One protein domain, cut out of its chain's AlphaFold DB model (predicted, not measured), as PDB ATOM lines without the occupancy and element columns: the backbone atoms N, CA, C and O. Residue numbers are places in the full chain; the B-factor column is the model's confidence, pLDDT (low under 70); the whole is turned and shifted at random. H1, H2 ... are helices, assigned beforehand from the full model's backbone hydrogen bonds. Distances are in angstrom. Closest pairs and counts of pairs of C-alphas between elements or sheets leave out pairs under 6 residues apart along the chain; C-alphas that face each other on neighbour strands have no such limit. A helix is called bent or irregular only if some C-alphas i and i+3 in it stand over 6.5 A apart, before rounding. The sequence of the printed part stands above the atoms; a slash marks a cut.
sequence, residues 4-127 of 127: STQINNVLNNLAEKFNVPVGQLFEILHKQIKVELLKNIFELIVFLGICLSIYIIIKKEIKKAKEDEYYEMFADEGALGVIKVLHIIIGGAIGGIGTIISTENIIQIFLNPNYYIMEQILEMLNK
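This is residues 4 to 127 of the 127 residues of an uncharacterized protein of Clostridium sporogenes (strain ATCC 7955 / DSM 767 / NBRC 16411 / NCIMB 8053 / NCTC 8594 / PA 3679) (UniProt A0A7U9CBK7). The model is a long, narrow helical hairpin whose two arms, H2 and H3, meet over part of their length and spread apart towards the loop that joins them, like a V. At the other end of H2, the two short helices H1 and H4 each stand about perpendicular to it and make a small head, while H2 makes most of the long axis. The printed part has 124 residues with four named helices in the order H1, H2, H3, H4 and no named strand, and its class is all helix. It is extended, with a radius of gyration of the C-alphas of 22.7 A, and the C-alphas span 70 by 25 by 22 A along their three main axes.

The first helix, H1, is residues 4 to 17, and a tight link leads from it to H2, residues 22 to 64. H1 touches H2 with residues 11 to 15 alone, the closest C-alphas being those of Ala 15 and Val 22, 5.2 A apart. Their lines stand at 76 degrees, about perpendicular. A long link of 13 residues joins H2 to H3, residues 78 to 111, and the two form a helical hairpin, two helices that follow each other and run opposite ways. They touch with residues 33 to 47 of H2 and 95 to 109 of H3 alone, with 17 pairs of C-alphas within 8 A, the closest being those of Asn 40 and Ser 102 at 5.1 A. Their tilt is a shallow one of 34 degrees, only just short of steep. A tight link of one residue leads on to H4, residues 113 to 125. H3 and H4 touch only at the corner by their link, and only just, with 3 pairs of C-alphas within 8 A; the closest are those of Ile 109 and Tyr 116, 6.0 A apart. H4 also touches H2, the closest C-alphas being those of Leu 29 and Ile 117 at 7.1 A, and their lines are about perpendicular at 83 degrees. H1 and H4 only just touch, with 3 pairs of C-alphas within 8 A, the closest being those of Val 10 and Ile 121 at 7.4 A. H1 and H3 are apart. The helix packing is mostly crossed, one of the four touching pairs, with the corner pair left out, being at a shallow tilt. In H1 and H4 each O i to N i+4 pair is within hydrogen-bond range, in H2 37 of 39 pairs are, and in H3 29 of 30.

H1 begins at C-alpha 4, at (184.019, 231.060, 207.227). H2 measures 63.3 A from its first to its last C-alpha and runs from C-alpha 22 at (182.738, 219.058, 215.798) to C-alpha 64 at (187.372, 250.955, 270.224). It is irregular, but only just: C-alphas 23 and 26 are 6.6 A apart. H3 measures 49.7 A, H1 20.1 A and H4 18.8 A. H4 ends at C-alpha 125, at (191.086, 234.116, 216.522).

The two C-alphas farthest apart are those of Thr 5 and Asp 68, at 70.9 A. The printed part has no cut and ends at residue 127, the chain's last. Residues 55 to 60 of H2 stand free, as do residues 75 to 80, of which 78 to 80 belong to H3. The long link, residues 65 to 77, has its C-alphas 30 to 39 A from the mean of the C-alphas. The mean pLDDT of the printed part is 76.9, and 30 residues are under 70, namely 61 to 87 and 125 to 127.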
ATOM      1  N   SER A   4     184.586 232.407 207.096       75.94
ATOM      2  CA  SER A   4     184.019 231.060 207.227       75.94
ATOM      3  C   SER A   4     185.111 229.995 207.387       75.94
ATOM      4  O   SER A   4     185.045 229.137 208.268       75.94
ATOM      5  N   THR A   5     186.184 230.093 206.597       81.31
ATOM      6  CA  THR A   5     187.315 229.157 206.656       81.31
ATOM      7  C   THR A   5     188.075 229.252 207.979       81.31
ATOM      8  O   THR A   5     188.500 228.230 208.515       81.31
ATOM      9  N   GLN A   6     188.231 230.456 208.534       80.50
ATOM     10  CA  GLN A   6     188.911 230.651 209.821       80.50
ATOM     11  C   GLN A   6     188.099 230.070 210.982       80.50
ATOM     12  O   GLN A   6     188.647 229.343 211.809       80.50
ATOM     13  N   ILE A   7     186.784 230.316 210.995       79.38
ATOM     14  CA  ILE A   7     185.868 229.759 211.999       79.38
ATOM     15  C   ILE A   7     185.891 228.228 211.950       79.38
ATOM     16  O   ILE A   7     186.054 227.581 212.984       79.38
ATOM     17  N   ASN A   8     185.812 227.636 210.755       82.94
ATOM     18  CA  ASN A   8     185.865 226.182 210.598       82.94
ATOM     19  C   ASN A   8     187.193 225.590 211.092       82.94
ATOM     20  O   ASN A   8     187.189 224.554 211.753       82.94
ATOM     21  N   ASN A   9     188.323 226.256 210.837       85.06
ATOM     22  CA  ASN A   9     189.622 225.814 211.346       85.06
ATOM     23  C   ASN A   9     189.690 225.852 212.879       85.06
ATOM     24  O   ASN A   9     190.201 224.912 213.482       85.06
ATOM     25  N   VAL A  10     189.146 226.887 213.526       83.00
ATOM     26  CA  VAL A  10     189.114 226.956 214.998       83.00
ATOM     27  C   VAL A  10     188.208 225.888 215.590       83.00
ATOM     28  O   VAL A  10     188.609 225.219 216.541       83.00
ATOM     29  N   LEU A  11     187.024 225.677 215.016       84.38
ATOM     30  CA  LEU A  11     186.118 224.619 215.459       84.38
ATOM     31  C   LEU A  11     186.757 223.233 215.314       84.38
ATOM     32  O   LEU A  11     186.663 222.429 216.239       84.38
ATOM     33  N   ASN A  12     187.459 222.972 214.208       86.25
ATOM     34  CA  ASN A  12     188.198 221.724 214.007       86.25
ATOM     35  C   ASN A  12     189.332 221.560 215.031       86.25
ATOM     36  O   ASN A  12     189.433 220.510 215.658       86.25
ATOM     37  N   ASN A  13     190.128 222.605 215.266       86.19
ATOM     38  CA  ASN A  13     191.222 222.575 216.241       86.19
ATOM     39  C   ASN A  13     190.715 222.388 217.682       86.19
ATOM     40  O   ASN A  13     191.337 221.691 218.482       86.19
ATOM     41  N   LEU A  14     189.592 223.017 218.037       83.75
ATOM     42  CA  LEU A  14     188.943 222.823 219.333       83.75
ATOM     43  C   LEU A  14     188.434 221.387 219.469       83.75
ATOM     44  O   LEU A  14     188.706 220.737 220.475       83.75
ATOM     45  N   ALA A  15     187.744 220.875 218.452       85.19
ATOM     46  CA  ALA A  15     187.251 219.503 218.420       85.19
ATOM     47  C   ALA A  15     188.394 218.481 218.578       85.19
ATOM     48  O   ALA A  15     188.283 217.558 219.383       85.19
ATOM     49  N   GLU A  16     189.527 218.704 217.905       87.44
ATOM     50  CA  GLU A  16     190.738 217.888 218.044       87.44
ATOM     51  C   GLU A  16     191.318 217.951 219.465       87.44
ATOM     52  O   GLU A  16     191.593 216.910 220.061       87.44
ATOM     53  N   LYS A  17     191.420 219.146 220.067       83.56
ATOM     54  CA  LYS A  17     191.894 219.314 221.456       83.56
ATOM     55  C   LYS A  17     191.027 218.588 222.481       83.56
ATOM     56  O   LYS A  17     191.548 218.076 223.468       83.56
ATOM     57  N   PHE A  18     189.718 218.559 222.261       80.88
ATOM     58  CA  PHE A  18     188.785 217.826 223.113       80.88
ATOM     59  C   PHE A  18     188.649 216.347 222.719       80.88
ATOM     60  O   PHE A  18     187.976 215.605 223.429       80.88
ATOM     61  N   ASN A  19     189.310 215.909 221.641       87.38
ATOM     62  CA  ASN A  19     189.221 214.567 221.067       87.38
ATOM     63  C   ASN A  19     187.768 214.133 220.788       87.38
ATOM     64  O   ASN A  19     187.345 213.027 221.131       87.38
ATOM     65  N   VAL A  20     186.986 215.034 220.190       85.75
ATOM     66  CA  VAL A  20     185.562 214.836 219.888       85.75
ATOM     67  C   VAL A  20     185.215 215.294 218.471       85.75
ATOM     68  O   VAL A  20     185.913 216.128 217.905       85.75
ATOM     69  N   PRO A  21     184.107 214.812 217.882       87.31
ATOM     70  CA  PRO A  21     183.588 215.372 216.638       87.31
ATOM     71  C   PRO A  21     183.093 216.815 216.825       87.31
ATOM     72  O   PRO A  21     182.485 217.136 217.847       87.31
ATOM     73  N   VAL A  22     183.226 217.658 215.794       81.19
ATOM     74  CA  VAL A  22     182.738 219.058 215.798       81.19
ATOM     75  C   VAL A  22     181.253 219.157 216.175       81.19
ATOM     76  O   VAL A  22     180.859 220.057 216.910       81.19
ATOM     77  N   GLY A  23     180.427 218.195 215.752       79.69
ATOM     78  CA  GLY A  23     179.004 218.154 216.114       79.69
ATOM     79  C   GLY A  23     178.733 217.993 217.619       79.69
ATOM     80  O   GLY A  23     177.678 218.408 218.087       79.69
ATOM     81  N   GLN A  24     179.677 217.434 218.384       85.19
ATOM     82  CA  GLN A  24     179.587 217.297 219.846       85.19
ATOM     83  C   GLN A  24     180.263 218.453 220.595       85.19
ATOM     84  O   GLN A  24     180.023 218.644 221.788       85.19
ATOM     85  N   LEU A  25     181.076 219.254 219.899       84.88
ATOM     86  CA  LEU A  25     181.792 220.379 220.487       84.88
ATOM     87  C   LEU A  25     180.825 221.392 221.109       84.88
ATOM     88  O   LEU A  25     181.069 221.876 222.208       84.88
ATOM     89  N   PHE A  26     179.688 221.653 220.456       81.44
ATOM     90  CA  PHE A  26     178.680 222.581 220.969       81.44
ATOM     91  C   PHE A  26     178.117 222.146 222.333       81.44
ATOM     92  O   PHE A  26     177.972 222.968 223.237       81.44
ATOM     93  N   GLU A  27     177.869 220.848 222.530       85.69
ATOM     94  CA  GLU A  27     177.395 220.325 223.818       85.69
ATOM     95  C   GLU A  27     178.458 220.482 224.918       85.69
ATOM     96  O   GLU A  27     178.140 220.829 226.059       85.69
ATOM     97  N   ILE A  28     179.731 220.262 224.577       85.19
ATOM     98  CA  ILE A  28     180.859 220.423 225.503       85.19
ATOM     99  C   ILE A  28     181.053 221.890 225.879       85.19
ATOM    100  O   ILE A  28     181.181 222.186 227.066       85.19
ATOM    101  N   LEU A  29     180.996 222.805 224.909       86.06
ATOM    102  CA  LEU A  29     181.083 224.246 225.149       86.06
ATOM    103  C   LEU A  29     179.950 224.709 226.072       86.06
ATOM    104  O   LEU A  29     180.200 225.386 227.064       86.06
ATOM    105  N   HIS A  30     178.718 224.240 225.854       85.50
ATOM    106  CA  HIS A  30     177.605 224.522 226.767       85.50
ATOM    107  C   HIS A  30     177.816 223.987 228.188       85.50
ATOM    108  O   HIS A  30     177.413 224.636 229.158       85.50
ATOM    109  N   LYS A  31     178.424 222.804 228.345       87.56
ATOM    110  CA  LYS A  31     178.789 222.279 229.671       87.56
ATOM    111  C   LYS A  31     179.880 223.132 230.319       87.56
ATOM    112  O   LYS A  31     179.773 223.420 231.509       87.56
ATOM    113  N   GLN A  32     180.879 223.568 229.555       85.81
ATOM    114  CA  GLN A  32     181.963 224.419 230.050       85.81
ATOM    115  C   GLN A  32     181.463 225.781 230.527       85.81
ATOM    116  O   GLN A  32     181.816 226.185 231.628       85.81
ATOM    117  N   ILE A  33     180.556 226.420 229.792       87.69
ATOM    118  CA  ILE A  33     179.941 227.691 230.207       87.69
ATOM    119  C   ILE A  33     179.267 227.585 231.574       87.69
ATOM    120  O   ILE A  33     179.342 228.509 232.375       87.69
ATOM    121  N   LYS A  34     178.598 226.462 231.874       85.12
ATOM    122  CA  LYS A  34     177.983 226.263 233.197       85.12
ATOM    123  C   LYS A  34     179.035 226.197 234.301       85.12
ATOM    124  O   LYS A  34     178.812 226.730 235.382       85.12
ATOM    125  N   VAL A  35     180.166 225.547 234.033       88.56
ATOM    126  CA  VAL A  35     181.298 225.494 234.969       88.56
ATOM    127  C   VAL A  35     181.897 226.888 235.158       88.56
ATOM    128  O   VAL A  35     182.157 227.290 236.287       88.56
ATOM    129  N   GLU A  36     182.059 227.644 234.076       88.00
ATOM    130  CA  GLU A  36     182.585 229.008 234.102       88.00
ATOM    131  C   GLU A  36     181.653 229.977 234.835       88.00
ATOM    132  O   GLU A  36     182.103 230.738 235.688       88.00
ATOM    133  N   LEU A  37     180.342 229.868 234.618       85.81
ATOM    134  CA  LEU A  37     179.332 230.593 235.382       85.81
ATOM    135  C   LEU A  37     179.457 230.311 236.883       85.81
ATOM    136  O   LEU A  37     179.483 231.243 237.683       85.81
ATOM    137  N   LEU A  38     179.553 229.035 237.273       87.75
ATOM    138  CA  LEU A  38     179.716 228.648 238.678       87.75
ATOM    139  C   LEU A  38     181.017 229.193 239.272       87.75
ATOM    140  O   LEU A  38     181.017 229.647 240.415       87.75
ATOM    141  N   LYS A  39     182.107 229.181 238.500       88.62
ATOM    142  CA  LYS A  39     183.394 229.742 238.910       88.62
ATOM    143  C   LYS A  39     183.300 231.256 239.128       88.62
ATOM    144  O   LYS A  39     183.678 231.717 240.199       88.62
ATOM    145  N   ASN A  40     182.728 232.003 238.183       85.12
ATOM    146  CA  ASN A  40     182.553 233.456 238.300       85.12
ATOM    147  C   ASN A  40     181.645 233.822 239.488       85.12
ATOM    148  O   ASN A  40     181.935 234.756 240.237       85.12
ATOM    149  N   ILE A  41     180.568 233.059 239.721       86.56
ATOM    150  CA  ILE A  41     179.705 233.237 240.904       86.56
ATOM    151  C   ILE A  41     180.493 232.976 242.194       86.56
ATOM    152  O   ILE A  41     180.359 233.720 243.163       86.56
ATOM    153  N   PHE A  42     181.318 231.928 242.224       85.94
ATOM    154  CA  PHE A  42     182.145 231.616 243.385       85.94
ATOM    155  C   PHE A  42     183.169 232.722 243.676       85.94
ATOM    156  O   PHE A  42     183.299 233.133 244.828       85.94
ATOM    157  N   GLU A  43     183.840 233.251 242.651       85.25
ATOM    158  CA  GLU A  43     184.770 234.382 242.779       85.25
ATOM    159  C   GLU A  43     184.077 235.620 243.367       85.25
ATOM    160  O   GLU A  43     184.596 236.230 244.306       85.25
ATOM    161  N   LEU A  44     182.855 235.925 242.911       83.38
ATOM    162  CA  LEU A  44     182.037 237.009 243.459       83.38
ATOM    163  C   LEU A  44     181.706 236.792 244.946       83.38
ATOM    164  O   LEU A  44     181.838 237.712 245.753       83.38
ATOM    165  N   ILE A  45     181.296 235.578 245.331       86.75
ATOM    166  CA  ILE A  45     180.982 235.241 246.730       86.75
ATOM    167  C   ILE A  45     182.220 235.405 247.619       86.75
ATOM    168  O   ILE A  45     182.128 235.985 248.704       86.75
ATOM    169  N   VAL A  46     183.378 234.922 247.164       86.75
ATOM    170  CA  VAL A  46     184.647 235.048 247.895       86.75
ATOM    171  C   VAL A  46     185.012 236.519 248.082       86.75
ATOM    172  O   VAL A  46     185.336 236.927 249.199       86.75
ATOM    173  N   PHE A  47     184.900 237.332 247.030       84.38
ATOM    174  CA  PHE A  47     185.172 238.765 247.111       84.38
ATOM    175  C   PHE A  47     184.247 239.473 248.109       84.38
ATOM    176  O   PHE A  47     184.723 240.198 248.983       84.38
ATOM    177  N   LEU A  48     182.938 239.200 248.062       83.75
ATOM    178  CA  LEU A  48     181.979 239.747 249.026       83.75
ATOM    179  C   LEU A  48     182.307 239.335 250.469       83.75
ATOM    180  O   LEU A  48     182.203 240.158 251.380       83.75
ATOM    181  N   GLY A  49     182.755 238.095 250.685       83.81
ATOM    182  CA  GLY A  49     183.236 237.627 251.987       83.81
ATOM    183  C   GLY A  49     184.450 238.414 252.489       83.81
ATOM    184  O   GLY A  49     184.489 238.813 253.657       83.81
ATOM    185  N   ILE A  50     185.405 238.715 251.602       83.75
ATOM    186  CA  ILE A  50     186.571 239.549 251.923       83.75
ATOM    187  C   ILE A  50     186.119 240.969 252.285       83.75
ATOM    188  O   ILE A  50     186.463 241.454 253.362       83.75
ATOM    189  N   CYS A  51     185.278 241.611 251.468       80.38
ATOM    190  CA  CYS A  51     184.741 242.943 251.767       80.38
ATOM    191  C   CYS A  51     184.016 242.989 253.120       80.38
ATOM    192  O   CYS A  51     184.237 243.908 253.912       80.38
ATOM    193  N   LEU A  52     183.191 241.980 253.414       83.06
ATOM    194  CA  LEU A  52     182.461 241.893 254.676       83.06
ATOM    195  C   LEU A  52     183.408 241.743 255.873       83.06
ATOM    196  O   LEU A  52     183.223 242.408 256.893       83.06
ATOM    197  N   SER A  53     184.441 240.905 255.757       78.38
ATOM    198  CA  SER A  53     185.435 240.731 256.822       78.38
ATOM    199  C   SER A  53     186.230 242.013 257.094       78.38
ATOM    200  O   SER A  53     186.369 242.399 258.256       78.38
ATOM    201  N   ILE A  54     186.655 242.732 256.047       78.12
ATOM    202  CA  ILE A  54     187.313 244.042 256.166       78.12
ATOM    203  C   ILE A  54     186.383 245.042 256.861       78.12
ATOM    204  O   ILE A  54     186.796 245.701 257.815       78.12
ATOM    205  N   TYR A  55     185.116 245.116 256.444       77.31
ATOM    206  CA  TYR A  55     184.124 245.992 257.071       77.31
ATOM    207  C   TYR A  55     183.961 245.703 258.571       77.31
ATOM    208  O   TYR A  55     183.931 246.633 259.378       77.31
ATOM    209  N   ILE A  56     183.895 244.427 258.967       76.25
ATOM    210  CA  ILE A  56     183.783 244.025 260.377       76.25
ATOM    211  C   ILE A  56     185.025 244.442 261.175       76.25
ATOM    212  O   ILE A  56     184.877 244.959 262.284       76.25
ATOM    213  N   ILE A  57     186.228 244.236 260.628       76.00
ATOM    214  CA  ILE A  57     187.491 244.630 261.272       76.00
ATOM    215  C   ILE A  57     187.511 246.145 261.478       76.00
ATOM    216  O   ILE A  57     187.656 246.595 262.612       76.00
ATOM    217  N   ILE A  58     187.267 246.917 260.416       71.62
ATOM    218  CA  ILE A  58     187.229 248.381 260.467       71.62
ATOM    219  C   ILE A  58     186.201 248.848 261.501       71.62
ATOM    220  O   ILE A  58     186.535 249.608 262.401       71.62
ATOM    221  N   LYS A  59     184.968 248.329 261.465       72.62
ATOM    222  CA  LYS A  59     183.918 248.691 262.429       72.62
ATOM    223  C   LYS A  59     184.310 248.393 263.881       72.62
ATOM    224  O   LYS A  59     183.957 249.157 264.778       72.62
ATOM    225  N   LYS A  60     184.997 247.276 264.133       70.94
ATOM    226  CA  LYS A  60     185.451 246.885 265.477       70.94
ATOM    227  C   LYS A  60     186.548 247.815 265.989       70.94
ATOM    228  O   LYS A  60     186.522 248.167 267.164       70.94
ATOM    229  N   GLU A  61     187.475 248.189 265.122       65.44
ATOM    230  CA  GLU A  61     188.577 249.093 265.441       65.44
ATOM    231  C   GLU A  61     188.079 250.533 265.660       65.44
ATOM    232  O   GLU A  61     188.381 251.133 266.688       65.44
ATOM    233  N   ILE A  62     187.161 251.013 264.817       66.69
ATOM    234  CA  ILE A  62     186.455 252.291 264.998       66.69
ATOM    235  C   ILE A  62     185.715 252.355 266.337       66.69
ATOM    236  O   ILE A  62     185.777 253.355 267.036       66.69
ATOM    237  N   LYS A  63     185.009 251.284 266.723       64.88
ATOM    238  CA  LYS A  63     184.241 251.258 267.978       64.88
ATOM    239  C   LYS A  63     185.136 251.310 269.228       64.88
ATOM    240  O   LYS A  63     184.646 251.647 270.305       64.88
ATOM    241  N   LYS A  64     186.405 250.907 269.117       60.69
ATOM    242  CA  LYS A  64     187.372 250.955 270.224       60.69
ATOM    243  C   LYS A  64     188.014 252.332 270.368       60.69
ATOM    244  O   LYS A  64     188.285 252.724 271.499       60.69
ATOM    245  N   ALA A  65     188.235 253.037 269.260       55.38
ATOM    246  CA  ALA A  65     188.729 254.403 269.280       55.38
ATOM    247  C   ALA A  65     187.617 255.331 269.798       55.38
ATOM    248  O   ALA A  65     186.537 255.421 269.212       55.38
ATOM    249  N   LYS A  66     187.851 256.007 270.926       55.03
ATOM    250  CA  LYS A  66     187.020 257.160 271.303       55.03
ATOM    251  C   LYS A  66     187.240 258.256 270.254       55.03
ATOM    252  O   LYS A  66     188.310 258.305 269.657       55.03
ATOM    253  N   GLU A  67     186.231 259.096 270.020       53.69
ATOM    254  CA  GLU A  67     186.136 260.045 268.890       53.69
ATOM    255  C   GLU A  67     187.363 260.961 268.660       53.69
ATOM    256  O   GLU A  67     187.496 261.493 267.561       53.69
ATOM    257  N   ASP A  68     188.299 261.065 269.610       49.81
ATOM    258  CA  ASP A  68     189.530 261.864 269.503       49.81
ATOM    259  C   ASP A  68     190.776 261.108 268.965       49.81
ATOM    260  O   ASP A  68     191.738 261.750 268.553       49.81
ATOM    261  N   GLU A  69     190.778 259.768 268.885       51.25
ATOM    262  CA  GLU A  69     191.959 258.948 268.496       51.25
ATOM    263  C   GLU A  69     191.886 258.364 267.070       51.25
ATOM    264  O   GLU A  69     192.752 257.602 266.635       51.25
ATOM    265  N   TYR A  70     190.858 258.708 266.290       50.03
ATOM    266  CA  TYR A  70     190.654 258.144 264.945       50.03
ATOM    267  C   TYR A  70     191.836 258.394 263.991       50.03
ATOM    268  O   TYR A  70     192.093 257.605 263.079       50.03
ATOM    269  N   TYR A  71     192.557 259.495 264.216       48.75
ATOM    270  CA  TYR A  71     193.779 259.842 263.495       48.75
ATOM    271  C   TYR A  71     195.022 259.101 264.020       48.75
ATOM    272  O   TYR A  71     195.963 258.904 263.252       48.75
ATOM    273  N   GLU A  72     195.029 258.638 265.274       48.84
ATOM    274  CA  GLU A  72     196.189 257.974 265.888       48.84
ATOM    275  C   GLU A  72     196.323 256.504 265.485       48.84
ATOM    276  O   GLU A  72     197.440 256.018 265.314       48.84
ATOM    277  N   MET A  73     195.217 255.819 265.169       50.34
ATOM    278  CA  MET A  73     195.251 254.434 264.672       50.34
ATOM    279  C   MET A  73     196.044 254.270 263.353       50.34
ATOM    280  O   MET A  73     196.490 253.170 263.025       50.34
ATOM    281  N   PHE A  74     196.251 255.363 262.609       52.94
ATOM    282  CA  PHE A  74     197.106 255.412 261.416       52.94
ATOM    283  C   PHE A  74     198.450 256.119 261.646       52.94
ATOM    284  O   PHE A  74     199.329 256.026 260.787       52.94
ATOM    285  N   ALA A  75     198.618 256.823 262.770       49.84
ATOM    286  CA  ALA A  75     199.821 257.590 263.087       49.84
ATOM    287  C   ALA A  75     200.852 256.776 263.889       49.84
ATOM    288  O   ALA A  75     202.051 256.935 263.659       49.84
ATOM    289  N   ASP A  76     200.411 255.854 264.752       53.38
ATOM    290  CA  ASP A  76     201.285 255.173 265.724       53.38
ATOM    291  C   ASP A  76     202.153 254.029 265.151       53.38
ATOM    292  O   ASP A  76     203.030 253.502 265.835       53.38
ATOM    293  N   GLU A  77     201.989 253.666 263.872       51.53
ATOM    294  CA  GLU A  77     202.789 252.619 263.200       51.53
ATOM    295  C   GLU A  77     203.649 253.122 262.018       51.53
ATOM    296  O   GLU A  77     204.185 252.314 261.251       51.53
ATOM    297  N   GLY A  78     203.804 254.438 261.818       59.84
ATOM    298  CA  GLY A  78     204.663 254.999 260.760       59.84
ATOM    299  C   GLY A  78     204.496 254.321 259.382       59.84
ATOM    300  O   GLY A  78     203.386 254.158 258.874       59.84
ATOM    301  N   ALA A  79     205.602 253.882 258.766       53.88
ATOM    302  CA  ALA A  79     205.614 253.243 257.441       53.88
ATOM    303  C   ALA A  79     204.740 251.971 257.328       53.88
ATOM    304  O   ALA A  79     204.259 251.660 256.239       53.88
ATOM    305  N   LEU A  80     204.491 251.247 258.428       55.62
ATOM    306  CA  LEU A  80     203.666 250.030 258.428       55.62
ATOM    307  C   LEU A  80     202.168 250.343 258.299       55.62
ATOM    308  O   LEU A  80     201.453 249.615 257.603       55.62
ATOM    309  N   GLY A  81     201.707 251.456 258.878       61.75
ATOM    310  CA  GLY A  81     200.333 251.942 258.718       61.75
ATOM    311  C   GLY A  81     200.019 252.313 257.264       61.75
ATOM    312  O   GLY A  81     199.010 251.879 256.706       61.75
ATOM    313  N   VAL A  82     200.939 253.023 256.601       61.44
ATOM    314  CA  VAL A  82     200.809 253.411 255.183       61.44
ATOM    315  C   VAL A  82     200.823 252.189 254.255       61.44
ATOM    316  O   VAL A  82     200.017 252.106 253.326       61.44
ATOM    317  N   ILE A  83     201.684 251.200 254.521       64.81
ATOM    318  CA  ILE A  83     201.752 249.955 253.736       64.81
ATOM    319  C   ILE A  83     200.459 249.136 253.865       64.81
ATOM    320  O   ILE A  83     199.994 248.591 252.859       64.81
ATOM    321  N   LYS A  84     199.846 249.065 255.056       66.81
ATOM    322  CA  LYS A  84     198.542 248.400 255.259       66.81
ATOM    323  C   LYS A  84     197.436 249.066 254.437       66.81
ATOM    324  O   LYS A  84     196.679 248.370 253.763       66.81
ATOM    325  N   VAL A  85     197.371 250.399 254.439       67.19
ATOM    326  CA  VAL A  85     196.382 251.156 253.652       67.19
ATOM    327  C   VAL A  85     196.584 250.935 252.152       67.19
ATOM    328  O   VAL A  85     195.622 250.643 251.445       67.19
ATOM    329  N   LEU A  86     197.828 250.978 251.664       68.31
ATOM    330  CA  LEU A  86     198.140 250.681 250.263       68.31
ATOM    331  C   LEU A  86     197.739 249.255 249.865       68.31
ATOM    332  O   LEU A  86     197.165 249.073 248.796       68.31
ATOM    333  N   HIS A  87     197.969 248.253 250.719       69.50
ATOM    334  CA  HIS A  87     197.527 246.879 250.453       69.50
ATOM    335  C   HIS A  87     196.003 246.755 250.379       69.50
ATOM    336  O   HIS A  87     195.498 246.044 249.514       69.50
ATOM    337  N   ILE A  88     195.267 247.460 251.241       71.75
ATOM    338  CA  ILE A  88     193.799 247.480 251.202       71.75
ATOM    339  C   ILE A  88     193.304 248.145 249.912       71.75
ATOM    340  O   ILE A  88     192.394 247.623 249.272       71.75
ATOM    341  N   ILE A  89     193.921 249.254 249.493       73.50
ATOM    342  CA  ILE A  89     193.554 249.967 248.260       73.50
ATOM    343  C   ILE A  89     193.881 249.125 247.022       73.50
ATOM    344  O   ILE A  89     193.021 248.955 246.162       73.50
ATOM    345  N   ILE A  90     195.090 248.565 246.932       76.06
ATOM    346  CA  ILE A  90     195.518 247.736 245.794       76.06
ATOM    347  C   ILE A  90     194.693 246.446 245.736       76.06
ATOM    348  O   ILE A  90     194.193 246.089 244.672       76.06
ATOM    349  N   GLY A  91     194.495 245.774 246.873       75.00
ATOM    350  CA  GLY A  91     193.651 244.583 246.962       75.00
ATOM    351  C   GLY A  91     192.195 244.878 246.597       75.00
ATOM    352  O   GLY A  91     191.579 244.112 245.859       75.00
ATOM    353  N   GLY A  92     191.667 246.022 247.039       74.88
ATOM    354  CA  GLY A  92     190.341 246.504 246.666       74.88
ATOM    355  C   GLY A  92     190.219 246.820 245.174       74.88
ATOM    356  O   GLY A  92     189.224 246.449 244.561       74.88
ATOM    357  N   ALA A  93     191.233 247.442 244.568       76.56
ATOM    358  CA  ALA A  93     191.244 247.762 243.141       76.56
ATOM    359  C   ALA A  93     191.324 246.500 242.267       76.56
ATOM    360  O   ALA A  93     190.513 246.335 241.357       76.56
ATOM    361  N   ILE A  94     192.249 245.581 242.568       78.50
ATOM    362  CA  ILE A  94     192.396 244.310 241.838       78.50
ATOM    363  C   ILE A  94     191.132 243.458 241.996       78.50
ATOM    364  O   ILE A  94     190.593 242.961 241.008       78.50
ATOM    365  N   GLY A  95     190.627 243.326 243.225       75.88
ATOM    366  CA  GLY A  95     189.401 242.580 243.493       75.88
ATOM    367  C   GLY A  95     188.167 243.222 242.853       75.88
ATOM    368  O   GLY A  95     187.320 242.511 242.319       75.88
ATOM    369  N   GLY A  96     188.093 244.554 242.819       77.56
ATOM    370  CA  GLY A  96     187.023 245.299 242.155       77.56
ATOM    371  C   GLY A  96     187.000 245.072 240.645       77.56
ATOM    372  O   GLY A  96     185.947 244.758 240.095       77.56
ATOM    373  N   ILE A  97     188.159 245.143 239.980       82.12
ATOM    374  CA  ILE A  97     188.276 244.854 238.541       82.12
ATOM    375  C   ILE A  97     187.874 243.403 238.248       82.12
ATOM    376  O   ILE A  97     187.045 243.166 237.372       82.12
ATOM    377  N   GLY A  98     188.398 242.437 239.012       80.25
ATOM    378  CA  GLY A  98     188.036 241.025 238.851       80.25
ATOM    379  C   GLY A  98     186.538 240.771 239.051       80.25
ATOM    380  O   GLY A  98     185.934 239.980 238.329       80.25
ATOM    381  N   THR A  99     185.915 241.505 239.973       80.00
ATOM    382  CA  THR A  99     184.478 241.427 240.248       80.00
ATOM    383  C   THR A  99     183.632 241.991 239.111       80.00
ATOM    384  O   THR A  99     182.617 241.390 238.764       80.00
ATOM    385  N   ILE A 100     184.041 243.112 238.508       84.38
ATOM    386  CA  ILE A 100     183.353 243.695 237.346       84.38
ATOM    387  C   ILE A 100     183.378 242.704 236.182       84.38
ATOM    388  O   ILE A 100     182.316 242.342 235.683       84.38
ATOM    389  N   ILE A 101     184.560 242.177 235.846       83.31
ATOM    390  CA  ILE A 101     184.729 241.186 234.771       83.31
ATOM    391  C   ILE A 101     183.878 239.940 235.046       83.31
ATOM    392  O   ILE A 101     183.134 239.479 234.182       83.31
ATOM    393  N   SER A 102     183.931 239.410 236.271       83.75
ATOM    394  CA  SER A 102     183.126 238.246 236.668       83.75
ATOM    395  C   SER A 102     181.629 238.518 236.535       83.75
ATOM    396  O   SER A 102     180.880 237.651 236.092       83.75
ATOM    397  N   THR A 103     181.182 239.723 236.893       83.88
ATOM    398  CA  THR A 103     179.771 240.125 236.818       83.88
ATOM    399  C   THR A 103     179.305 240.261 235.371       83.88
ATOM    400  O   THR A 103     178.241 239.746 235.033       83.88
ATOM    401  N   GLU A 104     180.098 240.900 234.508       86.75
ATOM    402  CA  GLU A 104     179.812 241.007 233.074       86.75
ATOM    403  C   GLU A 104     179.708 239.619 232.433       86.75
ATOM    404  O   GLU A 104     178.699 239.315 231.790       86.75
ATOM    405  N   ASN A 105     180.663 238.731 232.730       86.50
ATOM    406  CA  ASN A 105     180.632 237.340 232.278       86.50
ATOM    407  C   ASN A 105     179.381 236.601 232.775       86.50
ATOM    408  O   ASN A 105     178.729 235.908 231.999       86.50
ATOM    409  N   ILE A 106     178.999 236.753 234.050       87.06
ATOM    410  CA  ILE A 106     177.773 236.145 234.599       87.06
ATOM    411  C   ILE A 106     176.540 236.624 233.829       87.06
ATOM    412  O   ILE A 106     175.723 235.800 233.418       87.06
ATOM    413  N   ILE A 107     176.400 237.939 233.631       87.12
ATOM    414  CA  ILE A 107     175.255 238.536 232.932       87.12
ATOM    415  C   ILE A 107     175.176 237.995 231.506       87.12
ATOM    416  O   ILE A 107     174.111 237.572 231.056       87.12
ATOM    417  N   GLN A 108     176.304 237.971 230.807       86.56
ATOM    418  CA  GLN A 108     176.367 237.555 229.417       86.56
ATOM    419  C   GLN A 108     176.097 236.060 229.244       86.56
ATOM    420  O   GLN A 108     175.281 235.680 228.403       86.56
ATOM    421  N   ILE A 109     176.698 235.216 230.086       88.19
ATOM    422  CA  ILE A 109     176.442 233.775 230.108       88.19
ATOM    423  C   ILE A 109     174.967 233.488 230.418       88.19
ATOM    424  O   ILE A 109     174.370 232.596 229.814       88.19
ATOM    425  N   PHE A 110     174.367 234.228 231.353       84.00
ATOM    426  CA  PHE A 110     172.983 234.010 231.765       84.00
ATOM    427  C   PHE A 110     171.970 234.466 230.704       84.00
ATOM    428  O   PHE A 110     171.001 233.757 230.443       84.00
ATOM    429  N   LEU A 111     172.187 235.632 230.087       87.50
ATOM    430  CA  LEU A 111     171.254 236.214 229.117       87.50
ATOM    431  C   LEU A 111     171.434 235.658 227.700       87.50
ATOM    432  O   LEU A 111     170.447 235.484 226.986       87.50
ATOM    433  N   ASN A 112     172.672 235.401 227.270       89.00
ATOM    434  CA  ASN A 112     172.964 234.919 225.924       89.00
ATOM    435  C   ASN A 112     174.215 234.016 225.889       89.00
ATOM    436  O   ASN A 112     175.274 234.426 225.402       89.00
ATOM    437  N   PRO A 113     174.093 232.756 226.343       84.00
ATOM    438  CA  PRO A 113     175.223 231.831 226.405       84.00
ATOM    439  C   PRO A 113     175.818 231.537 225.024       84.00
ATOM    440  O   PRO A 113     177.023 231.359 224.905       84.00
ATOM    441  N   ASN A 114     175.005 231.532 223.962       85.44
ATOM    442  CA  ASN A 114     175.485 231.267 222.602       85.44
ATOM    443  C   ASN A 114     176.370 232.401 222.074       85.44
ATOM    444  O   ASN A 114     177.369 232.141 221.406       85.44
ATOM    445  N   TYR A 115     176.011 233.652 222.380       86.19
ATOM    446  CA  TYR A 115     176.840 234.805 222.041       86.19
ATOM    447  C   TYR A 115     178.175 234.754 222.786       86.19
ATOM    448  O   TYR A 115     179.211 234.961 222.168       86.19
ATOM    449  N   TYR A 116     178.156 234.383 224.069       87.19
ATOM    450  CA  TYR A 116     179.375 234.218 224.861       87.19
ATOM    451  C   TYR A 116     180.331 233.170 224.264       87.19
ATOM    452  O   TYR A 116     181.520 233.435 224.115       87.19
ATOM    453  N   ILE A 117     179.818 232.005 223.834       85.25
ATOM    454  CA  ILE A 117     180.633 230.992 223.125       85.25
ATOM    455  C   ILE A 117     181.277 231.594 221.880       85.25
ATOM    456  O   ILE A 117     182.461 231.384 221.630       85.25
ATOM    457  N   MET A 118     180.478 232.298 221.076       84.75
ATOM    458  CA  MET A 118     180.957 232.889 219.831       84.75
ATOM    459  C   MET A 118     182.059 233.910 220.106       84.75
ATOM    460  O   MET A 118     183.093 233.873 219.451       84.75
ATOM    461  N   GLU A 119     181.870 234.783 221.090       85.88
ATOM    462  CA  GLU A 119     182.861 235.784 221.473       85.88
ATOM    463  C   GLU A 119     184.164 235.140 221.954       85.88
ATOM    464  O   GLU A 119     185.224 235.508 221.459       85.88
ATOM    465  N   GLN A 120     184.101 234.099 222.791       82.31
ATOM    466  CA  GLN A 120     185.283 233.334 223.209       82.31
ATOM    467  C   GLN A 120     186.027 232.707 222.018       82.31
ATOM    468  O   GLN A 120     187.257 232.734 221.947       82.31
ATOM    469  N   ILE A 121     185.294 232.165 221.041       81.31
ATOM    470  CA  ILE A 121     185.875 231.627 219.802       81.31
ATOM    471  C   ILE A 121     186.537 232.741 218.975       81.31
ATOM    472  O   ILE A 121     187.622 232.534 218.431       81.31
ATOM    473  N   LEU A 122     185.916 233.918 218.886       81.12
ATOM    474  CA  LEU A 122     186.461 235.074 218.170       81.12
ATOM    475  C   LEU A 122     187.681 235.681 218.878       81.12
ATOM    476  O   LEU A 122     188.639 236.073 218.217       81.12
ATOM    477  N   GLU A 123     187.704 235.724 220.208       82.56
ATOM    478  CA  GLU A 123     188.883 236.145 220.968       82.56
ATOM    479  C   GLU A 123     190.074 235.212 220.733       82.56
ATOM    480  O   GLU A 123     191.209 235.677 220.636       82.56
ATOM    481  N   MET A 124     189.829 233.906 220.582       72.81
ATOM    482  CA  MET A 124     190.866 232.940 220.206       72.81
ATOM    483  C   MET A 124     191.394 233.137 218.777       72.81
ATOM    484  O   MET A 124     192.507 232.706 218.502       72.81
ATOM    485  N   LEU A 125     190.628 233.764 217.876       68.81
ATOM    486  CA  LEU A 125     191.086 234.116 216.522       68.81
ATOM    487  C   LEU A 125     191.981 235.359 216.504       68.81
ATOM    488  O   LEU A 125     192.821 235.495 215.619       68.81
ATOM    489  N   ASN A 126     191.768 236.276 217.449       63.97
ATOM    490  CA  ASN A 126     192.469 237.556 217.520       63.97
ATOM    491  C   ASN A 126     193.730 237.518 218.409       63.97
ATOM    492  O   ASN A 126     194.389 238.548 218.561       63.97
ATOM    493  N   LYS A 127     194.055 236.358 218.994       54.59
ATOM    494  CA  LYS A 127     195.299 236.074 219.727       54.59
ATOM    495  C   LYS A 127     196.252 235.250 218.872       54.59
ATOM    496  O   LYS A 127     197.467 235.533 218.953       54.59
TER     497      LYS A 127